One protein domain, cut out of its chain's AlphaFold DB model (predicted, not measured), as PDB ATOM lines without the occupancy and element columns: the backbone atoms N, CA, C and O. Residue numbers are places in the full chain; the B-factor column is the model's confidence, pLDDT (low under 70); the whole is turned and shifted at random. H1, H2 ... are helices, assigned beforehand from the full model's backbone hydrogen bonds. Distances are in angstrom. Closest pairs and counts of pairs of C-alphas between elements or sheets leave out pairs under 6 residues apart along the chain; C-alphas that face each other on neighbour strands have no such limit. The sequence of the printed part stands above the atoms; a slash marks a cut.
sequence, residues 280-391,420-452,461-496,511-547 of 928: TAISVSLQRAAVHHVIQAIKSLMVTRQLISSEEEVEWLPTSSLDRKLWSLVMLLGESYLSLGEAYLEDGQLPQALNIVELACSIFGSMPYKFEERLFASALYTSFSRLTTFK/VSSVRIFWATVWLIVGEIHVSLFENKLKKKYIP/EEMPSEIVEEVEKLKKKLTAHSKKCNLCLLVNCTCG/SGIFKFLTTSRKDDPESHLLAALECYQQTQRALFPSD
ATOM      1  N   THR A 280     393.160 257.257 119.134       55.75
ATOM      2  CA  THR A 280     391.826 257.841 119.406       55.75
ATOM      3  C   THR A 280     390.826 256.800 119.913       55.75
ATOM      4  O   THR A 280     390.088 257.053 120.865       55.75
ATOM      5  N   ALA A 281     390.861 255.583 119.360       55.81
ATOM      6  CA  ALA A 281     390.026 254.473 119.815       55.81
ATOM      7  C   ALA A 281     390.316 254.088 121.281       55.81
ATOM      8  O   ALA A 281     389.392 253.771 122.037       55.81
ATOM      9  N   ILE A 282     391.586 254.175 121.701       61.12
ATOM     10  CA  ILE A 282     392.003 253.959 123.094       61.12
ATOM     11  C   ILE A 282     391.407 255.045 124.008       61.12
ATOM     12  O   ILE A 282     390.825 254.700 125.038       61.12
ATOM     13  N   SER A 283     391.442 256.322 123.606       71.31
ATOM     14  CA  SER A 283     390.833 257.439 124.358       71.31
ATOM     15  C   SER A 283     389.328 257.236 124.607       71.31
ATOM     16  O   SER A 283     388.858 257.296 125.748       71.31
ATOM     17  N   VAL A 284     388.564 256.857 123.571       78.12
ATOM     18  CA  VAL A 284     387.118 256.579 123.699       78.12
ATOM     19  C   VAL A 284     386.850 255.424 124.672       78.12
ATOM     20  O   VAL A 284     385.947 255.511 125.510       78.12
ATOM     21  N   SER A 285     387.629 254.340 124.589       73.19
ATOM     22  CA  SER A 285     387.477 253.176 125.474       73.19
ATOM     23  C   SER A 285     387.738 253.529 126.944       73.19
ATOM     24  O   SER A 285     386.955 253.163 127.828       73.19
ATOM     25  N   LEU A 286     388.773 254.334 127.192       74.06
ATOM     26  CA  LEU A 286     389.175 254.783 128.516       74.06
ATOM     27  C   LEU A 286     388.105 255.690 129.141       74.06
ATOM     28  O   LEU A 286     387.689 255.470 130.283       74.06
ATOM     29  N   GLN A 287     387.577 256.652 128.384       85.00
ATOM     30  CA  GLN A 287     386.519 257.535 128.881       85.00
ATOM     31  C   GLN A 287     385.186 256.811 129.092       85.00
ATOM     32  O   GLN A 287     384.453 257.092 130.049       85.00
ATOM     33  N   ARG A 288     384.892 255.790 128.283       82.31
ATOM     34  CA  ARG A 288     383.749 254.902 128.528       82.31
ATOM     35  C   ARG A 288     383.925 254.112 129.831       82.31
ATOM     36  O   ARG A 288     382.953 253.941 130.572       82.31
ATOM     37  N   ALA A 289     385.147 253.687 130.160       77.56
ATOM     38  CA  ALA A 289     385.442 253.050 131.443       77.56
ATOM     39  C   ALA A 289     385.198 254.007 132.623       77.56
ATOM     40  O   ALA A 289     384.579 253.600 133.611       77.56
ATOM     41  N   ALA A 290     385.576 255.288 132.518       81.81
ATOM     42  CA  ALA A 290     385.281 256.288 133.551       81.81
ATOM     43  C   ALA A 290     383.772 256.396 133.829       81.81
ATOM     44  O   ALA A 290     383.342 256.268 134.982       81.81
ATOM     45  N   VAL A 291     382.954 256.523 132.776       87.88
ATOM     46  CA  VAL A 291     381.482 256.522 132.876       87.88
ATOM     47  C   VAL A 291     380.975 255.245 133.556       87.88
ATOM     48  O   VAL A 291     380.155 255.315 134.479       87.88
ATOM     49  N   HIS A 292     381.489 254.079 133.158       84.25
ATOM     50  CA  HIS A 292     381.119 252.792 133.749       84.25
ATOM     51  C   HIS A 292     381.428 252.727 135.254       84.25
ATOM     52  O   HIS A 292     380.568 252.325 136.045       84.25
ATOM     53  N   HIS A 293     382.616 253.171 135.678       81.81
ATOM     54  CA  HIS A 293     382.973 253.221 137.094       81.81
ATOM     55  C   HIS A 293     382.022 254.141 137.876       81.81
ATOM     56  O   HIS A 293     381.500 253.723 138.910       81.81
ATOM     57  N   VAL A 294     381.692 255.340 137.382       88.50
ATOM     58  CA  VAL A 294     380.735 256.221 138.082       88.50
ATOM     59  C   VAL A 294     379.348 255.583 138.197       88.50
ATOM     60  O   VAL A 294     378.751 255.610 139.277       88.50
ATOM     61  N   ILE A 295     378.846 254.951 137.132       86.88
ATOM     62  CA  ILE A 295     377.566 254.225 137.161       86.88
ATOM     63  C   ILE A 295     377.592 253.138 138.239       86.88
ATOM     64  O   ILE A 295     376.656 253.035 139.037       86.88
ATOM     65  N   GLN A 296     378.669 252.359 138.321       81.06
ATOM     66  CA  GLN A 296     378.788 251.288 139.308       81.06
ATOM     67  C   GLN A 296     378.904 251.811 140.748       81.06
ATOM     68  O   GLN A 296     378.389 251.185 141.686       81.06
ATOM     69  N   ALA A 297     379.501 252.991 140.937       80.44
ATOM     70  CA  ALA A 297     379.497 253.682 142.221       80.44
ATOM     71  C   ALA A 297     378.075 254.073 142.652       80.44
ATOM     72  O   ALA A 297     377.680 253.813 143.792       80.44
ATOM     73  N   ILE A 298     377.284 254.636 141.731       86.94
ATOM     74  CA  ILE A 298     375.885 255.012 141.983       86.94
ATOM     75  C   ILE A 298     375.055 253.768 142.320       86.94
ATOM     76  O   ILE A 298     374.378 253.760 143.349       86.94
ATOM     77  N   LYS A 299     375.172 252.684 141.535       84.12
ATOM     78  CA  LYS A 299     374.471 251.410 141.799       84.12
ATOM     79  C   LYS A 299     374.771 250.867 143.196       84.12
ATOM     80  O   LYS A 299     373.856 250.486 143.923       84.12
ATOM     81  N   SER A 300     376.037 250.891 143.612       79.38
ATOM     82  CA  SER A 300     376.448 250.403 144.938       79.38
ATOM     83  C   SER A 300     375.805 251.208 146.082       79.38
ATOM     84  O   SER A 300     375.347 250.637 147.079       79.38
ATOM     85  N   LEU A 301     375.681 252.533 145.932       80.94
ATOM     86  CA  LEU A 301     374.985 253.379 146.912       80.94
ATOM     87  C   LEU A 301     373.460 253.244 146.860       80.94
ATOM     88  O   LEU A 301     372.814 253.354 147.901       80.94
ATOM     89  N   MET A 302     372.873 252.967 145.694       82.25
ATOM     90  CA  MET A 302     371.438 252.683 145.577       82.25
ATOM     91  C   MET A 302     371.051 251.432 146.369       82.25
ATOM     92  O   MET A 302     370.086 251.468 147.131       82.25
ATOM     93  N   VAL A 303     371.836 250.354 146.263       78.50
ATOM     94  CA  VAL A 303     371.618 249.131 147.059       78.50
ATOM     95  C   VAL A 303     371.794 249.421 148.554       78.50
ATOM     96  O   VAL A 303     370.977 249.001 149.369       78.50
ATOM     97  N   THR A 304     372.797 250.228 148.921       71.19
ATOM     98  CA  THR A 304     372.992 250.691 150.309       71.19
ATOM     99  C   THR A 304     371.747 251.414 150.842       71.19
ATOM    100  O   THR A 304     371.309 251.154 151.960       71.19
ATOM    101  N   ARG A 305     371.134 252.284 150.029       74.31
ATOM    102  CA  ARG A 305     369.906 253.017 150.377       74.31
ATOM    103  C   ARG A 305     368.732 252.087 150.670       74.31
ATOM    104  O   ARG A 305     367.987 252.342 151.611       74.31
ATOM    105  N   GLN A 306     368.563 251.044 149.859       72.69
ATOM    106  CA  GLN A 306     367.474 250.073 150.002       72.69
ATOM    107  C   GLN A 306     367.606 249.266 151.298       72.69
ATOM    108  O   GLN A 306     366.619 249.111 152.015       72.69
ATOM    109  N   LEU A 307     368.827 248.842 151.642       66.75
ATOM    110  CA  LEU A 307     369.109 248.123 152.892       66.75
ATOM    111  C   LEU A 307     368.828 248.984 154.136       66.75
ATOM    112  O   LEU A 307     368.276 248.492 155.115       66.75
ATOM    113  N   ILE A 308     369.138 250.286 154.077       63.66
ATOM    114  CA  ILE A 308     368.875 251.226 155.181       63.66
ATOM    115  C   ILE A 308     367.370 251.489 155.358       63.66
ATOM    116  O   ILE A 308     366.926 251.718 156.473       63.66
ATOM    117  N   SER A 309     366.563 251.442 154.290       56.56
ATOM    118  CA  SER A 309     365.104 251.625 154.397       56.56
ATOM    119  C   SER A 309     364.341 250.421 154.966       56.56
ATOM    120  O   SER A 309     363.161 250.558 155.280       56.56
ATOM    121  N   SER A 310     364.987 249.253 155.076       51.44
ATOM    122  CA  SER A 310     364.396 248.020 155.621       51.44
ATOM    123  C   SER A 310     364.763 247.726 157.082       51.44
ATOM    124  O   SER A 310     364.146 246.850 157.683       51.44
ATOM    125  N   GLU A 311     365.736 248.438 157.655       46.69
ATOM    126  CA  GLU A 311     366.132 248.344 159.069       46.69
ATOM    127  C   GLU A 311     365.756 249.646 159.805       46.69
ATOM    128  O   GLU A 311     365.684 250.709 159.186       46.69
ATOM    129  N   GLU A 312     365.494 249.580 161.119       45.03
ATOM    130  CA  GLU A 312     365.379 250.777 161.973       45.03
ATOM    131  C   GLU A 312     366.572 251.713 161.717       45.03
ATOM    132  O   GLU A 312     367.705 251.240 161.615       45.03
ATOM    133  N   GLU A 313     366.301 253.018 161.571       38.59
ATOM    134  CA  GLU A 313     367.255 254.050 161.147       38.59
ATOM    135  C   GLU A 313     368.679 253.792 161.654       38.59
ATOM    136  O   GLU A 313     369.008 253.933 162.832       38.59
ATOM    137  N   VAL A 314     369.552 253.421 160.722       43.94
ATOM    138  CA  VAL A 314     370.970 253.229 160.987       43.94
ATOM    139  C   VAL A 314     371.594 254.600 161.297       43.94
ATOM    140  O   VAL A 314     371.977 255.349 160.401       43.94
ATOM    141  N   GLU A 315     371.705 254.911 162.590       39.62
ATOM    142  CA  GLU A 315     372.109 256.195 163.204       39.62
ATOM    143  C   GLU A 315     373.402 256.840 162.643       39.62
ATOM    144  O   GLU A 315     373.624 258.039 162.794       39.62
ATOM    145  N   TRP A 316     374.274 256.072 161.976       47.06
ATOM    146  CA  TRP A 316     375.596 256.531 161.523       47.06
ATOM    147  C   TRP A 316     375.672 256.961 160.046       47.06
ATOM    148  O   TRP A 316     376.634 257.629 159.658       47.06
ATOM    149  N   LEU A 317     374.665 256.640 159.223       50.03
ATOM    150  CA  LEU A 317     374.554 257.091 157.828       50.03
ATOM    151  C   LEU A 317     373.211 257.807 157.628       50.03
ATOM    152  O   LEU A 317     372.276 257.236 157.061       50.03
ATOM    153  N   PRO A 318     373.097 259.076 158.064       56.88
ATOM    154  CA  PRO A 318     371.903 259.865 157.811       56.88
ATOM    155  C   PRO A 318     371.579 259.860 156.317       56.88
ATOM    156  O   PRO A 318     372.480 260.003 155.480       56.88
ATOM    157  N   THR A 319     370.297 259.751 155.968       59.59
ATOM    158  CA  THR A 319     369.838 259.801 154.569       59.59
ATOM    159  C   THR A 319     370.361 261.040 153.824       59.59
ATOM    160  O   THR A 319     370.635 260.957 152.627       59.59
ATOM    161  N   SER A 320     370.609 262.150 154.531       64.56
ATOM    162  CA  SER A 320     371.267 263.359 154.009       64.56
ATOM    163  C   SER A 320     372.720 263.143 153.559       64.56
ATOM    164  O   SER A 320     373.128 263.676 152.529       64.56
ATOM    165  N   SER A 321     373.508 262.322 154.263       67.38
ATOM    166  CA  SER A 321     374.899 262.007 153.897       67.38
ATOM    167  C   SER A 321     374.975 261.139 152.638       67.38
ATOM    168  O   SER A 321     375.849 261.346 151.791       67.38
ATOM    169  N   LEU A 322     374.033 260.204 152.489       72.81
ATOM    170  CA  LEU A 322     373.917 259.357 151.304       72.81
ATOM    171  C   LEU A 322     373.451 260.159 150.083       72.81
ATOM    172  O   LEU A 322     374.070 260.064 149.025       72.81
ATOM    173  N   ASP A 323     372.428 261.005 150.242       77.50
ATOM    174  CA  ASP A 323     371.967 261.907 149.180       77.50
ATOM    175  C   ASP A 323     373.066 262.879 148.741       77.50
ATOM    176  O   ASP A 323     373.229 263.122 147.548       77.50
ATOM    177  N   ARG A 324     373.887 263.374 149.677       79.69
ATOM    178  CA  ARG A 324     375.070 264.189 149.366       79.69
ATOM    179  C   ARG A 324     376.094 263.432 148.524       79.69
ATOM    180  O   ARG A 324     376.685 264.006 147.611       79.69
ATOM    181  N   LYS A 325     376.353 262.162 148.841       81.06
ATOM    182  CA  LYS A 325     377.324 261.352 148.096       81.06
ATOM    183  C   LYS A 325     376.804 261.009 146.699       81.06
ATOM    184  O   LYS A 325     377.538 261.188 145.732       81.06
ATOM    185  N   LEU A 326     375.533 260.617 146.594       84.62
ATOM    186  CA  LEU A 326     374.842 260.409 145.319       84.62
ATOM    187  C   LEU A 326     374.843 261.683 144.470       84.62
ATOM    188  O   LEU A 326     375.191 261.620 143.298       84.62
ATOM    189  N   TRP A 327     374.557 262.847 145.060       87.19
ATOM    190  CA  TRP A 327     374.637 264.140 144.374       87.19
ATOM    191  C   TRP A 327     376.020 264.380 143.761       87.19
ATOM    192  O   TRP A 327     376.118 264.699 142.577       87.19
ATOM    193  N   SER A 328     377.092 264.157 144.528       84.94
ATOM    194  CA  SER A 328     378.457 264.301 144.015       84.94
ATOM    195  C   SER A 328     378.772 263.314 142.889       84.94
ATOM    196  O   SER A 328     379.502 263.681 141.974       84.94
ATOM    197  N   LEU A 329     378.267 262.079 142.945       87.75
ATOM    198  CA  LEU A 329     378.472 261.092 141.879       87.75
ATOM    199  C   LEU A 329     377.681 261.436 140.617       87.75
ATOM    200  O   LEU A 329     378.196 261.249 139.525       87.75
ATOM    201  N   VAL A 330     376.468 261.978 140.746       91.00
ATOM    202  CA  VAL A 330     375.681 262.439 139.593       91.00
ATOM    203  C   VAL A 330     376.358 263.632 138.910       91.00
ATOM    204  O   VAL A 330     376.411 263.683 137.685       91.00
ATOM    205  N   MET A 331     376.931 264.561 139.679       88.81
ATOM    206  CA  MET A 331     377.744 265.650 139.119       88.81
ATOM    207  C   MET A 331     378.985 265.104 138.389       88.81
ATOM    208  O   MET A 331     379.234 265.493 137.251       88.81
ATOM    209  N   LEU A 332     379.706 264.147 138.993       89.25
ATOM    210  CA  LEU A 332     380.862 263.481 138.373       89.25
ATOM    211  C   LEU A 332     380.481 262.682 137.117       89.25
ATOM    212  O   LEU A 332     381.252 262.641 136.165       89.25
ATOM    213  N   LEU A 333     379.287 262.083 137.084       92.94
ATOM    214  CA  LEU A 333     378.757 261.396 135.906       92.94
ATOM    215  C   LEU A 333     378.570 262.373 134.741       92.94
ATOM    216  O   LEU A 333     378.910 262.043 133.609       92.94
ATOM    217  N   GLY A 334     378.081 263.584 135.023       92.31
ATOM    218  CA  GLY A 334     377.994 264.659 134.034       92.31
ATOM    219  C   GLY A 334     379.358 265.041 133.453       92.31
ATOM    220  O   GLY A 334     379.480 265.165 132.239       92.31
ATOM    221  N   GLU A 335     380.391 265.173 134.291       91.62
ATOM    222  CA  GLU A 335     381.766 265.429 133.824       91.62
ATOM    223  C   GLU A 335     382.340 264.257 133.026       91.62
ATOM    224  O   GLU A 335     382.947 264.475 131.986       91.62
ATOM    225  N   SER A 336     382.083 263.020 133.462       91.50
ATOM    226  CA  SER A 336     382.561 261.810 132.780       91.50
ATOM    227  C   SER A 336     381.960 261.680 131.382       91.50
ATOM    228  O   SER A 336     382.664 261.369 130.427       91.50
ATOM    229  N   TYR A 337     380.658 261.959 131.239       94.31
ATOM    230  CA  TYR A 337     380.035 262.022 129.920       94.31
ATOM    231  C   TYR A 337     380.614 263.158 129.080       94.31
ATOM    232  O   TYR A 337     380.827 262.965 127.893       94.31
ATOM    233  N   LEU A 338     380.908 264.325 129.661       93.00
ATOM    234  CA  LEU A 338     381.504 265.417 128.895       93.00
ATOM    235  C   LEU A 338     382.880 265.037 128.324       93.00
ATOM    236  O   LEU A 338     383.107 265.260 127.139       93.00
ATOM    237  N   SER A 339     383.739 264.398 129.124       90.00
ATOM    238  CA  SER A 339     385.040 263.879 128.672       90.00
ATOM    239  C   SER A 339     384.909 262.762 127.631       90.00
ATOM    240  O   SER A 339     385.670 262.720 126.674       90.00
ATOM    241  N   LEU A 340     383.894 261.899 127.735       90.31
ATOM    242  CA  LEU A 340     383.587 260.936 126.670       90.31
ATOM    243  C   LEU A 340     383.127 261.632 125.373       90.31
ATOM    244  O   LEU A 340     383.467 261.191 124.278       90.31
ATOM    245  N   GLY A 341     382.367 262.724 125.481       90.81
ATOM    246  CA  GLY A 341     381.967 263.548 124.338       90.81
ATOM    247  C   GLY A 341     383.158 264.203 123.632       90.81
ATOM    248  O   GLY A 341     383.171 264.265 122.405       90.81
ATOM    249  N   GLU A 342     384.161 264.638 124.395       89.12
ATOM    250  CA  GLU A 342     385.451 265.130 123.894       89.12
ATOM    251  C   GLU A 342     386.212 264.034 123.129       89.12
ATOM    252  O   GLU A 342     386.575 264.242 121.975       89.12
ATOM    253  N   ALA A 343     386.334 262.831 123.699       87.06
ATOM    254  CA  ALA A 343     386.980 261.700 123.028       87.06
ATOM    255  C   ALA A 343     386.280 261.306 121.709       87.06
ATOM    256  O   ALA A 343     386.936 261.005 120.714       87.06
ATOM    257  N   TYR A 344     384.940 261.351 121.653       88.12
ATOM    258  CA  TYR A 344     384.207 261.123 120.399       88.12
ATOM    259  C   TYR A 344     384.412 262.229 119.360       88.12
ATOM    260  O   TYR A 344     384.366 261.945 118.162       88.12
ATOM    261  N   LEU A 345     384.596 263.479 119.795       87.44
ATOM    262  CA  LEU A 345     384.956 264.581 118.903       87.44
ATOM    263  C   LEU A 345     386.336 264.326 118.284       87.44
ATOM    264  O   LEU A 345     386.460 264.415 117.065       87.44
ATOM    265  N   GLU A 346     387.333 263.960 119.093       85.19
ATOM    266  CA  GLU A 346     388.689 263.635 118.620       85.19
ATOM    267  C   GLU A 346     388.706 262.443 117.653       85.19
ATOM    268  O   GLU A 346     389.431 262.458 116.660       85.19
ATOM    269  N   ASP A 347     387.858 261.438 117.892       83.19
ATOM    270  CA  ASP A 347     387.690 260.280 117.004       83.19
ATOM    271  C   ASP A 347     386.876 260.595 115.726       83.19
ATOM    272  O   ASP A 347     386.741 259.763 114.829       83.19
ATOM    273  N   GLY A 348     386.303 261.799 115.614       83.50
ATOM    274  CA  GLY A 348     385.490 262.223 114.470       83.50
ATOM    275  C   GLY A 348     384.054 261.675 114.458       83.50
ATOM    276  O   GLY A 348     383.317 261.887 113.490       83.50
ATOM    277  N   GLN A 349     383.604 261.018 115.532       87.19
ATOM    278  CA  GLN A 349     382.232 260.521 115.711       87.19
ATOM    279  C   GLN A 349     381.283 261.641 116.176       87.19
ATOM    280  O   GLN A 349     380.709 261.609 117.267       87.19
ATOM    281  N   LEU A 350     381.097 262.659 115.329       87.75
ATOM    282  CA  LEU A 350     380.382 263.897 115.679       87.75
ATOM    283  C   LEU A 350     378.926 263.693 116.166       87.75
ATOM    284  O   LEU A 350     378.537 264.347 117.137       87.75
ATOM    285  N   PRO A 351     378.096 262.808 115.567       86.12
ATOM    286  CA  PRO A 351     376.740 262.561 116.072       86.12
ATOM    287  C   PRO A 351     376.724 261.951 117.481       86.12
ATOM    288  O   PRO A 351     375.885 262.317 118.308       86.12
ATOM    289  N   GLN A 352     377.656 261.038 117.765       87.31
ATOM    290  CA  GLN A 352     377.839 260.425 119.077       87.31
ATOM    291  C   GLN A 352     378.316 261.471 120.088       87.31
ATOM    292  O   GLN A 352     377.738 261.557 121.173       87.31
ATOM    293  N   ALA A 353     379.277 262.320 119.710       91.00
ATOM    294  CA  ALA A 353     379.753 263.423 120.542       91.00
ATOM    295  C   ALA A 353     378.598 264.347 120.970       91.00
ATOM    296  O   ALA A 353     378.408 264.580 122.163       91.00
ATOM    297  N   LEU A 354     377.751 264.793 120.032       89.94
ATOM    298  CA  LEU A 354     376.584 265.636 120.343       89.94
ATOM    299  C   LEU A 354     375.602 264.958 121.303       89.94
ATOM    300  O   LEU A 354     375.165 265.579 122.272       89.94
ATOM    301  N   ASN A 355     375.282 263.683 121.059       89.44
ATOM    302  CA  ASN A 355     374.389 262.910 121.923       89.44
ATOM    303  C   ASN A 355     374.916 262.827 123.365       89.44
ATOM    304  O   ASN A 355     374.169 262.987 124.330       89.44
ATOM    305  N   ILE A 356     376.215 262.586 123.520       91.31
ATOM    306  CA  ILE A 356     376.847 262.415 124.827       91.31
ATOM    307  C   ILE A 356     376.990 263.750 125.562       91.31
ATOM    308  O   ILE A 356     376.704 263.825 126.759       91.31
ATOM    309  N   VAL A 357     377.329 264.830 124.853       92.50
ATOM    310  CA  VAL A 357     377.346 266.187 125.422       92.50
ATOM    311  C   VAL A 357     375.939 266.617 125.860       92.50
ATOM    312  O   VAL A 357     375.787 267.241 126.913       92.50
ATOM    313  N   GLU A 358     374.888 266.251 125.120       90.94
ATOM    314  CA  GLU A 358     373.494 266.492 125.528       90.94
ATOM    315  C   GLU A 358     373.147 265.776 126.840       90.94
ATOM    316  O   GLU A 358     372.533 266.371 127.740       90.94
ATOM    317  N   LEU A 359     373.580 264.520 126.981       89.75
ATOM    318  CA  LEU A 359     373.405 263.743 128.203       89.75
ATOM    319  C   LEU A 359     374.161 264.379 129.380       89.75
ATOM    320  O   LEU A 359     373.572 264.581 130.448       89.75
ATOM    321  N   ALA A 360     375.414 264.790 129.167       92.94
ATOM    322  CA  ALA A 360     376.226 265.500 130.155       92.94
ATOM    323  C   ALA A 360     375.533 266.783 130.650       92.94
ATOM    324  O   ALA A 360     375.367 266.982 131.858       92.94
ATOM    325  N   CYS A 361     375.048 267.620 129.724       90.88
ATOM    326  CA  CYS A 361     374.325 268.859 130.030       90.88
ATOM    327  C   CYS A 361     373.054 268.603 130.847       90.88
ATOM    328  O   CYS A 361     372.757 269.331 131.802       90.88
ATOM    329  N   SER A 362     372.298 267.571 130.471       88.12
ATOM    330  CA  SER A 362     371.030 267.213 131.107       88.12
ATOM    331  C   SER A 362     371.224 266.725 132.541       88.12
ATOM    332  O   SER A 362     370.450 267.106 133.424       88.12
ATOM    333  N   ILE A 363     372.268 265.930 132.789       89.31
ATOM    334  CA  ILE A 363     372.599 265.387 134.111       89.31
ATOM    335  C   ILE A 363     373.170 266.486 135.013       89.31
ATOM    336  O   ILE A 363     372.594 266.785 136.062       89.31
ATOM    337  N   PHE A 364     374.255 267.135 134.584       90.12
ATOM    338  CA  PHE A 364     374.970 268.127 135.392       90.12
ATOM    339  C   PHE A 364     374.110 269.366 135.667       90.12
ATOM    340  O   PHE A 364     374.010 269.841 136.800       90.12
ATOM    341  N   GLY A 365     373.423 269.882 134.643       86.62
ATOM    342  CA  GLY A 365     372.602 271.085 134.759       86.62
ATOM    343  C   GLY A 365     371.317 270.901 135.572       86.62
ATOM    344  O   GLY A 365     370.751 271.886 136.063       86.62
ATOM    345  N   SER A 366     370.841 269.661 135.731       86.25
ATOM    346  CA  SER A 366     369.643 269.346 136.522       86.25
ATOM    347  C   SER A 366     369.893 269.329 138.031       86.25
ATOM    348  O   SER A 366     368.924 269.365 138.790       86.25
ATOM    349  N   MET A 367     371.149 269.286 138.476       87.38
ATOM    350  CA  MET A 367     371.521 269.225 139.892       87.38
ATOM    351  C   MET A 367     372.035 270.581 140.393       87.38
ATOM    352  O   MET A 367     372.667 271.311 139.635       87.38
ATOM    353  N   PRO A 368     371.786 270.960 141.662       82.56
ATOM    354  CA  PRO A 368     372.350 272.187 142.224       82.56
ATOM    355  C   PRO A 368     373.878 272.072 142.352       82.56
ATOM    356  O   PRO A 368     374.381 271.006 142.682       82.56
ATOM    357  N   TYR A 369     374.632 273.157 142.153       74.75
ATOM    358  CA  TYR A 369     376.104 273.120 142.281       74.75
ATOM    359  C   TYR A 369     376.625 273.072 143.717       74.75
ATOM    360  O   TYR A 369     377.781 272.719 143.962       74.75
ATOM    361  N   LYS A 370     375.786 273.492 144.660       76.31
ATOM    362  CA  LYS A 370     376.064 273.509 146.088       76.31
ATOM    363  C   LYS A 370     374.985 272.693 146.771       76.31
ATOM    364  O   LYS A 370     373.797 272.924 146.538       76.31
ATOM    365  N   PHE A 371     375.402 271.778 147.633       71.25
ATOM    366  CA  PHE A 371     374.504 271.056 148.517       71.25
ATOM    367  C   PHE A 371     374.933 271.309 149.962       71.25
ATOM    368  O   PHE A 371     376.090 271.077 150.318       71.25
ATOM    369  N   GLU A 372     374.007 271.840 150.768       70.44
ATOM    370  CA  GLU A 372     374.278 272.379 152.110       70.44
ATOM    371  C   GLU A 372     375.344 273.493 152.047       70.44
ATOM    372  O   GLU A 372     375.070 274.589 151.554       70.44
ATOM    373  N   GLU A 373     376.574 273.204 152.476       63.78
ATOM    374  CA  GLU A 373     377.728 274.110 152.449       63.78
ATOM    375  C   GLU A 373     378.875 273.617 151.554       63.78
ATOM    376  O   GLU A 373     379.846 274.346 151.349       63.78
ATOM    377  N   ARG A 374     378.773 272.410 150.976       64.44
ATOM    378  CA  ARG A 374     379.849 271.817 150.170       64.44
ATOM    379  C   ARG A 374     379.711 272.146 148.688       64.44
ATOM    380  O   ARG A 374     378.630 272.057 148.109       64.44
ATOM    381  N   LEU A 375     380.850 272.476 148.084       71.56
ATOM    382  CA  LEU A 375     381.009 272.642 146.645       71.56
ATOM    383  C   LEU A 375     381.424 271.317 146.004       71.56
ATOM    384  O   LEU A 375     382.106 270.497 146.625       71.56
ATOM    385  N   PHE A 376     381.004 271.117 144.762       79.94
ATOM    386  CA  PHE A 376     381.427 269.976 143.966       79.94
ATOM    387  C   PHE A 376     382.875 270.164 143.481       79.94
ATOM    388  O   PHE A 376     383.204 271.207 142.906       79.94
ATOM    389  N   ALA A 377     383.716 269.155 143.720       73.19
ATOM    390  CA  ALA A 377     385.102 269.106 143.260       73.19
ATOM    391  C   ALA A 377     385.159 268.504 141.849       73.19
ATOM    392  O   ALA A 377     384.926 267.304 141.688       73.19
ATOM    393  N   SER A 378     385.442 269.363 140.869       79.38
ATOM    394  CA  SER A 378     385.499 269.024 139.445       79.38
ATOM    395  C   SER A 378     386.778 268.275 139.073       79.38
ATOM    396  O   SER A 378     387.838 268.555 139.637       79.38
ATOM    397  N   ALA A 379     386.671 267.361 138.111       78.06
ATOM    398  CA  ALA A 379     387.782 266.680 137.445       78.06
ATOM    399  C   ALA A 379     388.137 267.295 136.073       78.06
ATOM    400  O   ALA A 379     388.986 266.769 135.370       78.06
ATOM    401  N   LEU A 380     387.502 268.405 135.671       77.75
ATOM    402  CA  LEU A 380     387.642 268.970 134.318       77.75
ATOM    403  C   LEU A 380     388.775 269.991 134.159       77.75
ATOM    404  O   LEU A 380     389.013 270.450 133.046       77.75
ATOM    405  N   TYR A 381     389.464 270.385 135.236       68.75
ATOM    406  CA  TYR A 381     390.500 271.428 135.171       68.75
ATOM    407  C   TYR A 381     391.636 271.068 134.195       68.75
ATOM    408  O   TYR A 381     392.106 271.934 133.456       68.75
ATOM    409  N   THR A 382     392.056 269.801 134.159       65.00
ATOM    410  CA  THR A 382     393.118 269.304 133.271       65.00
ATOM    411  C   THR A 382     392.649 269.223 131.818       65.00
ATOM    412  O   THR A 382     393.307 269.775 130.938       65.00
ATOM    413  N   SER A 383     391.485 268.623 131.549       68.75
ATOM    414  CA  SER A 383     390.910 268.548 130.193       68.75
ATOM    415  C   SER A 383     390.604 269.923 129.606       68.75
ATOM    416  O   SER A 383     390.955 270.209 128.466       68.75
ATOM    417  N   PHE A 384     390.048 270.837 130.404       71.69
ATOM    418  CA  PHE A 384     389.784 272.200 129.946       71.69
ATOM    419  C   PHE A 384     391.070 272.959 129.584       71.69
ATOM    420  O   PHE A 384     391.114 273.669 128.577       71.69
ATOM    421  N   SER A 385     392.138 272.772 130.366       67.56
ATOM    422  CA  SER A 385     393.451 273.342 130.043       67.56
ATOM    423  C   SER A 385     393.978 272.789 128.713       67.56
ATOM    424  O   SER A 385     394.457 273.554 127.887       67.56
ATOM    425  N   ARG A 386     393.800 271.490 128.440       68.69
ATOM    426  CA  ARG A 386     394.209 270.880 127.163       68.69
ATOM    427  C   ARG A 386     393.450 271.431 125.961       68.69
ATOM    428  O   ARG A 386     394.082 271.835 124.990       68.69
ATOM    429  N   LEU A 387     392.124 271.541 126.046       65.38
ATOM    430  CA  LEU A 387     391.293 272.110 124.972       65.38
ATOM    431  C   LEU A 387     391.626 273.574 124.653       65.38
ATOM    432  O   LEU A 387     391.359 274.060 123.551       65.38
ATOM    433  N   THR A 388     392.174 274.293 125.632       63.25
ATOM    434  CA  THR A 388     392.592 275.687 125.476       63.25
ATOM    435  C   THR A 388     394.061 275.825 125.068       63.25
ATOM    436  O   THR A 388     394.433 276.887 124.566       63.25
ATOM    437  N   THR A 389     394.882 274.777 125.185       53.38
ATOM    438  CA  THR A 389     396.256 274.739 124.660       53.38
ATOM    439  C   THR A 389     396.293 274.238 123.218       53.38
ATOM    440  O   THR A 389     395.829 273.148 122.900       53.38
ATOM    441  N   PHE A 390     396.880 275.028 122.321       47.28
ATOM    442  CA  PHE A 390     397.069 274.636 120.924       47.28
ATOM    443  C   PHE A 390     398.125 273.521 120.806       47.28
ATOM    444  O   PHE A 390     399.293 273.742 121.121       47.28
ATOM    445  N   LYS A 391     397.748 272.363 120.254       33.72
ATOM    446  CA  LYS A 391     398.620 271.618 119.330       33.72
ATOM    447  C   LYS A 391     398.251 272.143 117.954       33.72
ATOM    448  O   LYS A 391     397.096 271.987 117.588       33.72
ATOM    449  N   VAL A 420     388.514 279.449 139.163       67.00
ATOM    450  CA  VAL A 420     387.213 279.390 138.483       67.00
ATOM    451  C   VAL A 420     386.352 278.275 139.089       67.00
ATOM    452  O   VAL A 420     386.811 277.159 139.338       67.00
ATOM    453  N   SER A 421     385.068 278.559 139.337       76.38
ATOM    454  CA  SER A 421     384.150 277.571 139.915       76.38
ATOM    455  C   SER A 421     383.893 276.392 138.967       76.38
ATOM    456  O   SER A 421     383.775 276.570 137.755       76.38
ATOM    457  N   SER A 422     383.702 275.193 139.528       79.44
ATOM    458  CA  SER A 422     383.434 273.956 138.771       79.44
ATOM    459  C   SER A 422     382.264 274.070 137.789       79.44
ATOM    460  O   SER A 422     382.308 273.527 136.692       79.44
ATOM    461  N   VAL A 423     381.233 274.840 138.145       84.06
ATOM    462  CA  VAL A 423     380.092 275.135 137.264       84.06
ATOM    463  C   VAL A 423     380.524 275.881 136.010       84.06
ATOM    464  O   VAL A 423     380.068 275.572 134.913       84.06
ATOM    465  N   ARG A 424     381.358 276.907 136.173       84.00
ATOM    466  CA  ARG A 424     381.794 277.760 135.070       84.00
ATOM    467  C   ARG A 424     382.701 277.001 134.120       84.00
ATOM    468  O   ARG A 424     382.483 277.102 132.920       84.00
ATOM    469  N   ILE A 425     383.627 276.207 134.656       83.25
ATOM    470  CA  ILE A 425     384.508 275.347 133.856       83.25
ATOM    471  C   ILE A 425     383.681 274.328 133.086       83.25
ATOM    472  O   ILE A 425     383.792 274.297 131.871       83.25
ATOM    473  N   PHE A 426     382.772 273.598 133.743       89.19
ATOM    474  CA  PHE A 426     381.905 272.640 133.053       89.19
ATOM    475  C   PHE A 426     381.192 273.271 131.849       89.19
ATOM    476  O   PHE A 426     381.265 272.759 130.735       89.19
ATOM    477  N   TRP A 427     380.526 274.412 132.049       89.50
ATOM    478  CA  TRP A 427     379.814 275.071 130.955       89.50
ATOM    479  C   TRP A 427     380.753 275.661 129.901       89.50
ATOM    480  O   TRP A 427     380.395 275.638 128.729       89.50
ATOM    481  N   ALA A 428     381.928 276.167 130.280       87.56
ATOM    482  CA  ALA A 428     382.941 276.614 129.327       87.56
ATOM    483  C   ALA A 428     383.412 275.449 128.442       87.56
ATOM    484  O   ALA A 428     383.406 275.588 127.223       87.56
ATOM    485  N   THR A 429     383.716 274.290 129.033       88.31
ATOM    486  CA  THR A 429     384.086 273.061 128.317       88.31
ATOM    487  C   THR A 429     382.978 272.611 127.363       88.31
ATOM    488  O   THR A 429     383.251 272.333 126.202       88.31
ATOM    489  N   VAL A 430     381.715 272.608 127.809       92.38
ATOM    490  CA  VAL A 430     380.561 272.277 126.951       92.38
ATOM    491  C   VAL A 430     380.491 273.196 125.734       92.38
ATOM    492  O   VAL A 430     380.374 272.716 124.609       92.38
ATOM    493  N   TRP A 431     380.535 274.514 125.945       91.56
ATOM    494  CA  TRP A 431     380.459 275.473 124.845       91.56
ATOM    495  C   TRP A 431     381.641 275.318 123.887       91.56
ATOM    496  O   TRP A 431     381.440 275.362 122.677       91.56
ATOM    497  N   LEU A 432     382.843 275.080 124.406       90.31
ATOM    498  CA  LEU A 432     384.032 274.865 123.593       90.31
ATOM    499  C   LEU A 432     383.886 273.619 122.709       90.31
ATOM    500  O   LEU A 432     383.959 273.749 121.492       90.31
ATOM    501  N   ILE A 433     383.566 272.459 123.295       91.31
ATOM    502  CA  ILE A 433     383.378 271.190 122.565       91.31
ATOM    503  C   ILE A 433     382.289 271.320 121.495       91.31
ATOM    504  O   ILE A 433     382.490 270.909 120.357       91.31
ATOM    505  N   VAL A 434     381.141 271.930 121.815       92.25
ATOM    506  CA  VAL A 434     380.063 272.128 120.827       92.25
ATOM    507  C   VAL A 434     380.502 273.053 119.688       92.25
ATOM    508  O   VAL A 434     380.135 272.818 118.536       92.25
ATOM    509  N   GLY A 435     381.321 274.068 119.980       91.38
ATOM    510  CA  GLY A 435     381.942 274.910 118.958       91.38
ATOM    511  C   GLY A 435     382.854 274.116 118.019       91.38
ATOM    512  O   GLY A 435     382.675 274.188 116.804       91.38
ATOM    513  N   GLU A 436     383.760 273.301 118.565       90.69
ATOM    514  CA  GLU A 436     384.666 272.441 117.781       90.69
ATOM    515  C   GLU A 436     383.910 271.400 116.937       90.69
ATOM    516  O   GLU A 436     384.262 271.160 115.779       90.69
ATOM    517  N   ILE A 437     382.827 270.820 117.471       90.81
ATOM    518  CA  ILE A 437     381.955 269.913 116.710       90.81
ATOM    519  C   ILE A 437     381.371 270.640 115.494       90.81
ATOM    520  O   ILE A 437     381.343 270.082 114.398       90.81
ATOM    521  N   HIS A 438     380.908 271.882 115.654       90.19
ATOM    522  CA  HIS A 438     380.354 272.648 114.541       90.19
ATOM    523  C   HIS A 438     381.398 273.023 113.482       90.19
ATOM    524  O   HIS A 438     381.085 272.941 112.293       90.19
ATOM    525  N   VAL A 439     382.629 273.358 113.878       89.75
ATOM    526  CA  VAL A 439     383.748 273.539 112.932       89.75
ATOM    527  C   VAL A 439     384.009 272.238 112.165       89.75
ATOM    528  O   VAL A 439     384.028 272.231 110.936       89.75
ATOM    529  N   SER A 440     384.067 271.105 112.867       88.62
ATOM    530  CA  SER A 440     384.276 269.784 112.254       88.62
ATOM    531  C   SER A 440     383.135 269.378 111.303       88.62
ATOM    532  O   SER A 440     383.362 268.777 110.251       88.62
ATOM    533  N   LEU A 441     381.885 269.725 111.633       87.50
ATOM    534  CA  LEU A 441     380.722 269.508 110.762       87.50
ATOM    535  C   LEU A 441     380.801 270.340 109.477       87.50
ATOM    536  O   LEU A 441     380.407 269.851 108.414       87.50
ATOM    537  N   PHE A 442     381.290 271.578 109.565       86.00
ATOM    538  CA  PHE A 442     381.542 272.425 108.402       86.00
ATOM    539  C   PHE A 442     382.611 271.806 107.491       86.00
ATOM    540  O   PHE A 442     382.352 271.602 106.302       86.00
ATOM    541  N   GLU A 443     383.753 271.396 108.047       82.69
ATOM    542  CA  GLU A 443     384.830 270.763 107.275       82.69
ATOM    543  C   GLU A 443     384.383 269.479 106.564       82.69
ATOM    544  O   GLU A 443     384.688 269.275 105.385       82.69
ATOM    545  N   ASN A 444     383.620 268.624 107.253       81.12
ATOM    546  CA  ASN A 444     383.093 267.386 106.675       81.12
ATOM    547  C   ASN A 444     382.138 267.648 105.500       81.12
ATOM    548  O   ASN A 444     382.145 266.892 104.525       81.12
ATOM    549  N   LYS A 445     381.342 268.726 105.563       78.69
ATOM    550  CA  LYS A 445     380.459 269.135 104.458       78.69
ATOM    551  C   LYS A 445     381.242 269.650 103.252       78.69
ATOM    552  O   LYS A 445     380.876 269.309 102.127       78.69
ATOM    553  N   LEU A 446     382.307 270.425 103.465       72.19
ATOM    554  CA  LEU A 446     383.137 270.952 102.377       72.19
ATOM    555  C   LEU A 446     383.966 269.866 101.688       72.19
ATOM    556  O   LEU A 446     383.959 269.763 100.462       72.19
ATOM    557  N   LYS A 447     384.640 269.008 102.462       61.91
ATOM    558  CA  LYS A 447     385.579 268.005 101.928       61.91
ATOM    559  C   LYS A 447     384.893 266.829 101.217       61.91
ATOM    560  O   LYS A 447     385.593 265.929 100.761       61.91
ATOM    561  N   LYS A 448     383.549 266.795 101.131       56.31
ATOM    562  CA  LYS A 448     382.747 265.651 100.637       56.31
ATOM    563  C   LYS A 448     383.315 264.303 101.109       56.31
ATOM    564  O   LYS A 448     383.303 263.330 100.352       56.31
ATOM    565  N   LYS A 449     383.854 264.231 102.334       45.25
ATOM    566  CA  LYS A 449     384.318 262.952 102.872       45.25
ATOM    567  C   LYS A 449     383.087 262.062 102.927       45.25
ATOM    568  O   LYS A 449     382.093 262.410 103.559       45.25
ATOM    569  N   TYR A 450     383.147 260.979 102.158       37.69
ATOM    570  CA  TYR A 450     382.099 259.987 102.021       37.69
ATOM    571  C   TYR A 450     381.700 259.534 103.428       37.69
ATOM    572  O   TYR A 450     382.426 258.774 104.062       37.69
ATOM    573  N   ILE A 451     380.576 260.037 103.946       41.97
ATOM    574  CA  ILE A 451     379.870 259.341 105.016       41.97
ATOM    575  C   ILE A 451     379.368 258.086 104.311       41.97
ATOM    576  O   ILE A 451     378.596 258.241 103.360       41.97
ATOM    577  N   PRO A 452     379.816 256.873 104.673       34.00
ATOM    578  CA  PRO A 452     379.288 255.677 104.049       34.00
ATOM    579  C   PRO A 452     377.769 255.709 104.215       34.00
ATOM    580  O   PRO A 452     377.268 255.679 105.342       34.00
ATOM    581  N   GLU A 461     374.255 255.591 122.776       73.88
ATOM    582  CA  GLU A 461     374.649 255.371 124.164       73.88
ATOM    583  C   GLU A 461     373.584 256.012 125.054       73.88
ATOM    584  O   GLU A 461     373.281 257.205 124.939       73.88
ATOM    585  N   GLU A 462     372.978 255.185 125.900       79.94
ATOM    586  CA  GLU A 462     371.900 255.567 126.798       79.94
ATOM    587  C   GLU A 462     372.295 255.235 128.234       79.94
ATOM    588  O   GLU A 462     372.948 254.228 128.521       79.94
ATOM    589  N   MET A 463     371.889 256.106 129.153       80.56
ATOM    590  CA  MET A 463     372.083 255.869 130.574       80.56
ATOM    591  C   MET A 463     371.158 254.727 131.037       80.56
ATOM    592  O   MET A 463     369.984 254.724 130.656       80.56
ATOM    593  N   PRO A 464     371.627 253.784 131.881       86.38
ATOM    594  CA  PRO A 464     370.778 252.709 132.391       86.38
ATOM    595  C   PRO A 464     369.527 253.257 133.088       86.38
ATOM    596  O   PRO A 464     369.615 254.229 133.848       86.38
ATOM    597  N   SER A 465     368.368 252.632 132.859       84.62
ATOM    598  CA  SER A 465     367.069 253.126 133.343       84.62
ATOM    599  C   SER A 465     367.026 253.284 134.862       84.62
ATOM    600  O   SER A 465     366.455 254.256 135.355       84.62
ATOM    601  N   GLU A 466     367.699 252.406 135.610       85.12
ATOM    602  CA  GLU A 466     367.741 252.500 137.074       85.12
ATOM    603  C   GLU A 466     368.461 253.775 137.544       85.12
ATOM    604  O   GLU A 466     368.082 254.384 138.545       85.12
ATOM    605  N   ILE A 467     369.482 254.216 136.802       86.94
ATOM    606  CA  ILE A 467     370.218 255.450 137.095       86.94
ATOM    607  C   ILE A 467     369.375 256.670 136.732       86.94
ATOM    608  O   ILE A 467     369.340 257.627 137.501       86.94
ATOM    609  N   VAL A 468     368.661 256.632 135.602       86.19
ATOM    610  CA  VAL A 468     367.728 257.702 135.198       86.19
ATOM    611  C   VAL A 468     366.688 257.950 136.289       86.19
ATOM    612  O   VAL A 468     366.459 259.097 136.680       86.19
ATOM    613  N   GLU A 469     366.095 256.884 136.822       85.69
ATOM    614  CA  GLU A 469     365.106 256.974 137.896       85.69
ATOM    615  C   GLU A 469     365.690 257.569 139.184       85.69
ATOM    616  O   GLU A 469     365.072 258.459 139.781       85.69
ATOM    617  N   GLU A 470     366.888 257.144 139.602       85.12
ATOM    618  CA  GLU A 470     367.526 257.678 140.814       85.12
ATOM    619  C   GLU A 470     367.972 259.138 140.631       85.12
ATOM    620  O   GLU A 470     367.789 259.950 141.543       85.12
ATOM    621  N   VAL A 471     368.475 259.515 139.451       85.75
ATOM    622  CA  VAL A 471     368.797 260.911 139.105       85.75
ATOM    623  C   VAL A 471     367.542 261.778 139.174       85.75
ATOM    624  O   VAL A 471     367.567 262.840 139.798       85.75
ATOM    625  N   GLU A 472     366.417 261.337 138.608       85.44
ATOM    626  CA  GLU A 472     365.153 262.084 138.657       85.44
ATOM    627  C   GLU A 472     364.571 262.169 140.075       85.44
ATOM    628  O   GLU A 472     364.049 263.214 140.482       85.44
ATOM    629  N   LYS A 473     364.699 261.105 140.872       85.50
ATOM    630  CA  LYS A 473     364.314 261.103 142.290       85.50
ATOM    631  C   LYS A 473     365.140 262.107 143.090       85.50
ATOM    632  O   LYS A 473     364.578 262.916 143.832       85.50
ATOM    633  N   LEU A 474     366.460 262.090 142.913       84.06
ATOM    634  CA  LEU A 474     367.374 263.002 143.589       84.06
ATOM    635  C   LEU A 474     367.127 264.450 143.139       84.06
ATOM    636  O   LEU A 474     367.004 265.342 143.975       84.06
ATOM    637  N   LYS A 475     366.918 264.680 141.841       85.06
ATOM    638  CA  LYS A 475     366.551 265.981 141.269       85.06
ATOM    639  C   LYS A 475     365.278 266.524 141.901       85.06
ATOM    640  O   LYS A 475     365.297 267.645 142.404       85.06
ATOM    641  N   LYS A 476     364.186 265.751 141.945       85.38
ATOM    642  CA  LYS A 476     362.925 266.170 142.591       85.38
ATOM    643  C   LYS A 476     363.138 266.556 144.056       85.38
ATOM    644  O   LYS A 476     362.588 267.561 144.497       85.38
ATOM    645  N   LYS A 477     363.964 265.800 144.788       84.00
ATOM    646  CA  LYS A 477     364.268 266.059 146.202       84.00
ATOM    647  C   LYS A 477     365.101 267.330 146.404       84.00
ATOM    648  O   LYS A 477     364.770 268.148 147.257       84.00
ATOM    649  N   LEU A 478     366.166 267.503 145.625       82.19
ATOM    650  CA  LEU A 478     367.165 268.559 145.826       82.19
ATOM    651  C   LEU A 478     366.785 269.900 145.186       82.19
ATOM    652  O   LEU A 478     367.240 270.951 145.628       82.19
ATOM    653  N   THR A 479     365.945 269.886 144.150       76.31
ATOM    654  CA  THR A 479     365.609 271.085 143.361       76.31
ATOM    655  C   THR A 479     364.250 271.690 143.704       76.31
ATOM    656  O   THR A 479     363.889 272.714 143.123       76.31
ATOM    657  N   ALA A 480     363.523 271.123 144.675       74.69
ATOM    658  CA  ALA A 480     362.167 271.539 145.053       74.69
ATOM    659  C   ALA A 480     362.029 273.047 145.352       74.69
ATOM    660  O   ALA A 480     360.992 273.638 145.067       74.69
ATOM    661  N   HIS A 481     363.092 273.678 145.864       68.25
ATOM    662  CA  HIS A 481     363.129 275.107 146.204       68.25
ATOM    663  C   HIS A 481     364.022 275.937 145.264       68.25
ATOM    664  O   HIS A 481     364.203 277.138 145.465       68.25
ATOM    665  N   SER A 482     364.608 275.311 144.241       77.31
ATOM    666  CA  SER A 482     365.532 275.969 143.317       77.31
ATOM    667  C   SER A 482     364.791 276.640 142.157       77.31
ATOM    668  O   SER A 482     363.858 276.077 141.579       77.31
ATOM    669  N   LYS A 483     365.206 277.857 141.788       78.69
ATOM    670  CA  LYS A 483     364.664 278.548 140.611       78.69
ATOM    671  C   LYS A 483     365.305 277.970 139.352       78.69
ATOM    672  O   LYS A 483     366.505 278.130 139.149       78.69
ATOM    673  N   LYS A 484     364.501 277.335 138.498       82.19
ATOM    674  CA  LYS A 484     364.937 276.903 137.164       82.19
ATOM    675  C   LYS A 484     365.188 278.112 136.268       82.19
ATOM    676  O   LYS A 484     364.488 279.122 136.358       82.19
ATOM    677  N   CYS A 485     366.165 277.993 135.382       78.75
ATOM    678  CA  CYS A 485     366.443 279.001 134.374       78.75
ATOM    679  C   CYS A 485     365.277 279.131 133.391       78.75
ATOM    680  O   CYS A 485     364.799 278.141 132.847       78.75
ATOM    681  N   ASN A 486     364.857 280.360 133.092       73.69
ATOM    682  CA  ASN A 486     363.769 280.602 132.142       73.69
ATOM    683  C   ASN A 486     364.157 280.325 130.678       73.69
ATOM    684  O   ASN A 486     363.270 280.209 129.840       73.69
ATOM    685  N   LEU A 487     365.459 280.246 130.366       73.25
ATOM    686  CA  LEU A 487     365.945 279.926 129.022       73.25
ATOM    687  C   LEU A 487     366.126 278.420 128.837       73.25
ATOM    688  O   LEU A 487     365.469 277.838 127.990       73.25
ATOM    689  N   CYS A 488     367.005 277.780 129.606       76.44
ATOM    690  CA  CYS A 488     367.354 276.370 129.393       76.44
ATOM    691  C   CYS A 488     366.650 275.396 130.350       76.44
ATOM    692  O   CYS A 488     366.871 274.197 130.251       76.44
ATOM    693  N   LEU A 489     365.823 275.883 131.288       78.00
ATOM    694  CA  LEU A 489     365.100 275.086 132.299       78.00
ATOM    695  C   LEU A 489     365.985 274.312 133.296       78.00
ATOM    696  O   LEU A 489     365.455 273.641 134.187       78.00
ATOM    697  N   LEU A 490     367.308 274.451 133.196       83.50
ATOM    698  CA  LEU A 490     368.291 273.874 134.109       83.50
ATOM    699  C   LEU A 490     368.382 274.674 135.415       83.50
ATOM    700  O   LEU A 490     368.042 275.859 135.468       83.50
ATOM    701  N   VAL A 491     368.835 274.013 136.477       82.12
ATOM    702  CA  VAL A 491     368.989 274.596 137.820       82.12
ATOM    703  C   VAL A 491     370.366 275.229 137.986       82.12
ATOM    704  O   VAL A 491     370.503 276.264 138.632       82.12
ATOM    705  N   ASN A 492     371.379 274.626 137.371       80.38
ATOM    706  CA  ASN A 492     372.774 275.009 137.520       80.38
ATOM    707  C   ASN A 492     373.392 275.414 136.176       80.38
ATOM    708  O   ASN A 492     374.308 274.765 135.683       80.38
ATOM    709  N   CYS A 493     372.845 276.458 135.551       82.12
ATOM    710  CA  CYS A 493     373.328 276.990 134.273       82.12
ATOM    711  C   CYS A 493     374.021 278.349 134.422       82.12
ATOM    712  O   CYS A 493     373.731 279.106 135.350       82.12
ATOM    713  N   THR A 494     374.824 278.721 133.426       76.25
ATOM    714  CA  THR A 494     375.490 280.032 133.327       76.25
ATOM    715  C   THR A 494     374.735 281.058 132.469       76.25
ATOM    716  O   THR A 494     375.273 282.123 132.188       76.25
ATOM    717  N   CYS A 495     373.474 280.812 132.085       74.38
ATOM    718  CA  CYS A 495     372.684 281.658 131.167       74.38
ATOM    719  C   CYS A 495     372.290 283.062 131.701       74.38
ATOM    720  O   CYS A 495     371.292 283.612 131.238       74.38
ATOM    721  N   GLY A 496     372.999 283.611 132.696       58.78
ATOM    722  CA  GLY A 496     372.622 284.731 133.573       58.78
ATOM    723  C   GLY A 496     371.659 285.762 132.978       58.78
ATOM    724  O   GLY A 496     371.951 286.326 131.937       58.78
ATOM    725  N   SER A 511     366.082 276.006 123.459       61.59
ATOM    726  CA  SER A 511     366.679 277.254 123.958       61.59
ATOM    727  C   SER A 511     367.930 277.014 124.809       61.59
ATOM    728  O   SER A 511     368.026 276.032 125.542       61.59
ATOM    729  N   GLY A 512     368.894 277.937 124.727       74.56
ATOM    730  CA  GLY A 512     370.222 277.778 125.334       74.56
ATOM    731  C   GLY A 512     371.131 276.860 124.508       74.56
ATOM    732  O   GLY A 512     370.981 276.792 123.291       74.56
ATOM    733  N   ILE A 513     372.048 276.150 125.175       82.31
ATOM    734  CA  ILE A 513     372.994 275.202 124.550       82.31
ATOM    735  C   ILE A 513     372.298 274.150 123.676       82.31
ATOM    736  O   ILE A 513     372.783 273.819 122.602       82.31
ATOM    737  N   PHE A 514     371.110 273.690 124.081       83.81
ATOM    738  CA  PHE A 514     370.372 272.626 123.395       83.81
ATOM    739  C   PHE A 514     369.971 272.977 121.959       83.81
ATOM    740  O   PHE A 514     369.772 272.078 121.151       83.81
ATOM    741  N   LYS A 515     369.925 274.270 121.603       83.31
ATOM    742  CA  LYS A 515     369.731 274.700 120.210       83.31
ATOM    743  C   LYS A 515     370.877 274.235 119.298       83.31
ATOM    744  O   LYS A 515     370.638 273.951 118.132       83.31
ATOM    745  N   PHE A 516     372.097 274.193 119.825       84.19
ATOM    746  CA  PHE A 516     373.310 273.830 119.088       84.19
ATOM    747  C   PHE A 516     373.572 272.317 119.110       84.19
ATOM    748  O   PHE A 516     374.282 271.796 118.264       84.19
ATOM    749  N   LEU A 517     372.928 271.591 120.029       82.56
ATOM    750  CA  LEU A 517     373.049 270.134 120.135       82.56
ATOM    751  C   LEU A 517     372.181 269.369 119.122       82.56
ATOM    752  O   LEU A 517     372.379 268.177 118.909       82.56
ATOM    753  N   THR A 518     371.236 270.046 118.464       73.81
ATOM    754  CA  THR A 518     370.403 269.454 117.413       73.81
ATOM    755  C   THR A 518     370.889 269.881 116.031       73.81
ATOM    756  O   THR A 518     370.683 271.027 115.639       73.81
ATOM    757  N   THR A 519     371.471 268.962 115.261       64.88
ATOM    758  CA  THR A 519     371.816 269.208 113.850       64.88
ATOM    759  C   THR A 519     370.634 268.872 112.945       64.88
ATOM    760  O   THR A 519     370.139 267.742 112.955       64.88
ATOM    761  N   SER A 520     370.187 269.819 112.126       60.66
ATOM    762  CA  SER A 520     369.197 269.572 111.078       60.66
ATOM    763  C   SER A 520     369.899 269.217 109.765       60.66
ATOM    764  O   SER A 520     370.907 269.804 109.382       60.66
ATOM    765  N   ARG A 521     369.319 268.283 108.995       52.03
ATOM    766  CA  ARG A 521     369.811 267.932 107.645       52.03
ATOM    767  C   ARG A 521     369.781 269.108 106.653       52.03
ATOM    768  O   ARG A 521     370.334 268.986 105.569       52.03
ATOM    769  N   LYS A 522     369.115 270.214 106.999       56.03
ATOM    770  CA  LYS A 522     368.984 271.425 106.172       56.03
ATOM    771  C   LYS A 522     369.932 272.559 106.575       56.03
ATOM    772  O   LYS A 522     369.774 273.657 106.054       56.03
ATOM    773  N   ASP A 523     370.851 272.328 107.510       65.44
ATOM    774  CA  ASP A 523     371.721 273.396 108.005       65.44
ATOM    775  C   ASP A 523     372.751 273.791 106.940       65.44
ATOM    776  O   ASP A 523     373.484 272.947 106.416       65.44
ATOM    777  N   ASP A 524     372.780 275.077 106.605       77.00
ATOM    778  CA  ASP A 524     373.753 275.673 105.690       77.00
ATOM    779  C   ASP A 524     375.170 275.622 106.306       77.00
ATOM    780  O   ASP A 524     375.283 275.765 107.528       77.00
ATOM    781  N   PRO A 525     376.253 275.402 105.534       82.19
ATOM    782  CA  PRO A 525     377.618 275.398 106.070       82.19
ATOM    783  C   PRO A 525     377.969 276.649 106.896       82.19
ATOM    784  O   PRO A 525     378.551 276.511 107.973       82.19
ATOM    785  N   GLU A 526     377.523 277.842 106.482       84.62
ATOM    786  CA  GLU A 526     377.738 279.104 107.210       84.62
ATOM    787  C   GLU A 526     377.119 279.053 108.614       84.62
ATOM    788  O   GLU A 526     377.688 279.544 109.592       84.62
ATOM    789  N   SER A 527     375.961 278.396 108.744       87.75
ATOM    790  CA  SER A 527     375.246 278.294 110.018       87.75
ATOM    791  C   SER A 527     376.024 277.513 111.081       87.75
ATOM    792  O   SER A 527     375.894 277.821 112.268       87.75
ATOM    793  N   HIS A 528     376.866 276.555 110.677       88.94
ATOM    794  CA  HIS A 528     377.743 275.835 111.598       88.94
ATOM    795  C   HIS A 528     378.879 276.728 112.109       88.94
ATOM    796  O   HIS A 528     379.108 276.779 113.314       88.94
ATOM    797  N   LEU A 529     379.528 277.511 111.246       90.62
ATOM    798  CA  LEU A 529     380.584 278.436 111.681       90.62
ATOM    799  C   LEU A 529     380.040 279.561 112.575       90.62
ATOM    800  O   LEU A 529     380.637 279.894 113.600       90.62
ATOM    801  N   LEU A 530     378.856 280.097 112.266       90.56
ATOM    802  CA  LEU A 530     378.180 281.070 113.135       90.56
ATOM    803  C   LEU A 530     377.790 280.463 114.490       90.56
ATOM    804  O   LEU A 530     377.883 281.137 115.520       90.56
ATOM    805  N   ALA A 531     377.375 279.193 114.511       90.25
ATOM    806  CA  ALA A 531     377.143 278.465 115.754       90.25
ATOM    807  C   ALA A 531     378.436 278.312 116.567       90.25
ATOM    808  O   ALA A 531     378.407 278.550 117.776       90.25
ATOM    809  N   ALA A 532     379.562 277.997 115.921       91.94
ATOM    810  CA  ALA A 532     380.865 277.909 116.576       91.94
ATOM    811  C   ALA A 532     381.289 279.247 117.208       91.94
ATOM    812  O   ALA A 532     381.649 279.278 118.384       91.94
ATOM    813  N   LEU A 533     381.147 280.370 116.491       90.38
ATOM    814  CA  LEU A 533     381.440 281.707 117.032       90.38
ATOM    815  C   LEU A 533     380.606 282.044 118.269       90.38
ATOM    816  O   LEU A 533     381.143 282.554 119.258       90.38
ATOM    817  N   GLU A 534     379.302 281.762 118.232       90.12
ATOM    818  CA  GLU A 534     378.430 281.979 119.388       90.12
ATOM    819  C   GLU A 534     378.863 281.090 120.559       90.12
ATOM    820  O   GLU A 534     378.963 281.567 121.688       90.12
ATOM    821  N   CYS A 535     379.204 279.827 120.302       90.81
ATOM    822  CA  CYS A 535     379.700 278.909 121.323       90.81
ATOM    823  C   CYS A 535     381.011 279.406 121.960       90.81
ATOM    824  O   CYS A 535     381.118 279.480 123.187       90.81
ATOM    825  N   TYR A 536     381.982 279.869 121.173       89.44
ATOM    826  CA  TYR A 536     383.209 280.469 121.706       89.44
ATOM    827  C   TYR A 536     382.933 281.752 122.497       89.44
ATOM    828  O   TYR A 536     383.517 281.977 123.560       89.44
ATOM    829  N   GLN A 537     381.978 282.573 122.060       87.75
ATOM    830  CA  GLN A 537     381.566 283.761 122.808       87.75
ATOM    831  C   GLN A 537     380.940 283.410 124.167       87.75
ATOM    832  O   GLN A 537     381.151 284.129 125.150       87.75
ATOM    833  N   GLN A 538     380.173 282.321 124.242       86.19
ATOM    834  CA  GLN A 538     379.607 281.821 125.497       86.19
ATOM    835  C   GLN A 538     380.669 281.166 126.389       86.19
ATOM    836  O   GLN A 538     380.614 281.341 127.606       86.19
ATOM    837  N   THR A 539     381.676 280.514 125.800       87.50
ATOM    838  CA  THR A 539     382.861 279.995 126.508       87.50
ATOM    839  C   THR A 539     383.572 281.128 127.248       87.50
ATOM    840  O   THR A 539     383.729 281.075 128.467       87.50
ATOM    841  N   GLN A 540     383.877 282.229 126.551       82.88
ATOM    842  CA  GLN A 540     384.490 283.426 127.142       82.88
ATOM    843  C   GLN A 540     383.652 284.007 128.294       82.88
ATOM    844  O   GLN A 540     384.183 284.391 129.336       82.88
ATOM    845  N   ARG A 541     382.322 284.059 128.133       81.81
ATOM    846  CA  ARG A 541     381.406 284.554 129.177       81.81
ATOM    847  C   ARG A 541     381.364 283.650 130.405       81.81
ATOM    848  O   ARG A 541     381.190 284.161 131.510       81.81
ATOM    849  N   ALA A 542     381.489 282.338 130.227       82.56
ATOM    850  CA  ALA A 542     381.504 281.389 131.333       82.56
ATOM    851  C   ALA A 542     382.762 281.549 132.205       82.56
ATOM    852  O   ALA A 542     382.662 281.398 133.423       82.56
ATOM    853  N   LEU A 543     383.899 281.920 131.609       77.12
ATOM    854  CA  LEU A 543     385.189 282.071 132.296       77.12
ATOM    855  C   LEU A 543     385.366 283.422 133.016       77.12
ATOM    856  O   LEU A 543     386.086 283.498 134.006       77.12
ATOM    857  N   PHE A 544     384.672 284.483 132.589       68.88
ATOM    858  CA  PHE A 544     384.851 285.845 133.122       68.88
ATOM    859  C   PHE A 544     384.546 285.976 134.635       68.88
ATOM    860  O   PHE A 544     383.460 285.559 135.059       68.88
ATOM    861  N   PRO A 545     385.401 286.609 135.472       55.84
ATOM    862  CA  PRO A 545     386.516 287.491 135.122       55.84
ATOM    863  C   PRO A 545     387.878 286.785 135.245       55.84
ATOM    864  O   PRO A 545     388.608 287.037 136.193       55.84
ATOM    865  N   SER A 546     388.208 285.864 134.341       54.00
ATOM    866  CA  SER A 546     389.573 285.335 134.230       54.00
ATOM    867  C   SER A 546     390.476 286.350 133.517       54.00
ATOM    868  O   SER A 546     390.022 287.028 132.588       54.00
ATOM    869  N   ASP A 547     391.734 286.459 133.944       49.50
ATOM    870  CA  ASP A 547     392.721 287.367 133.355       49.50
ATOM    871  C   ASP A 547     392.968 287.070 131.861       49.50
ATOM    872  O   ASP A 547     392.837 285.946 131.378       49.50
TER     873      ASP A 547
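What this domain is: This is residues 280 to 391, 420 to 452, 461 to 496 and 511 to 547 of the 928 residues of an uncharacterized protein of Capsella rubella (UniProt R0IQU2). This is an elongated bundle of helices laid lengthwise: H2, H3 and H5 make the core, H1 packs along H2, H8 packs along H5, and H6 crosses H1 and H2 steeply. Short H7 packs on H3 and short H4 on H5, while residues 310 to 316 and 447 to 452 stick out. The printed part has 218 residues, with eight named helices, H1 to H8 in chain order, and no named strand; the class is all helix. It is compact, with a radius of gyration of the C-alphas of 18.5 A, and spans 65 by 38 by 32 A.

Where its parts are: Find C-alpha 280 at (391.826, 257.841, 119.406); from there H1 runs 46.5 A to residue 310. H2, residues 319 to 346, covers 40.8 A, and H3, residues 350 to 366, 24.1 A. H4 is residues 381 to 388, 10.8 A. Look for H5 from C-alpha 422 at (383.434, 273.956, 138.771) to residue 446, 36.5 A. H6, residues 465 to 479, measures 20.6 A, and H7, residues 514 to 517, 4.9 A. H8, residues 525 to 543, runs 28.1 A and ends at C-alpha 543 (385.189, 282.071, 132.296).

How they stand to each other: Start at H2, which with H5 is a hub, each touching four helices. H2, H3 and H5 form an up and down bundle, each running against the one before. H2 and H3, a helical hairpin, touch at a shallow tilt of 21 degrees, closest at C-alphas 334 and 360, 4.3 A. H5 touches H3 with residues 430 to 441 alone, closest at C-alphas 437 and 350, 6.3 A. H1 and H2, another hairpin, touch at 15 degrees, a shallow tilt, closest at C-alphas 287 and 340, 5.0 A. H6 touches H1 with residues 467 to 470 alone, at a steep tilt of 68 degrees, only just short of about perpendicular; C-alphas 295 and 467 are closest, 7.4 A. H8 touches H5, opposite ways at a shallow 16 degrees, closest at C-alphas 435 and 532, 4.0 A. H1 and H8 are apart. Every O i to N i+4 pair is within hydrogen-bond range in H1 to H6, and 14 of 15 in H8; H7 is too short for one.

The domain as a whole: The C-alphas farthest apart are those of Glu 312 and Lys 447, 65.7 A. Three cuts leave gaps between C-alphas: 391 to 420, 23.6 A; 452 to 461, 20.6 A; 496 to 511, 13.6 A. Of the links printed whole, H3 to H4 is long. Mean pLDDT of the printed part is 77.7, with 49 residues under 70, among them 307 to 321 and 447 to 452.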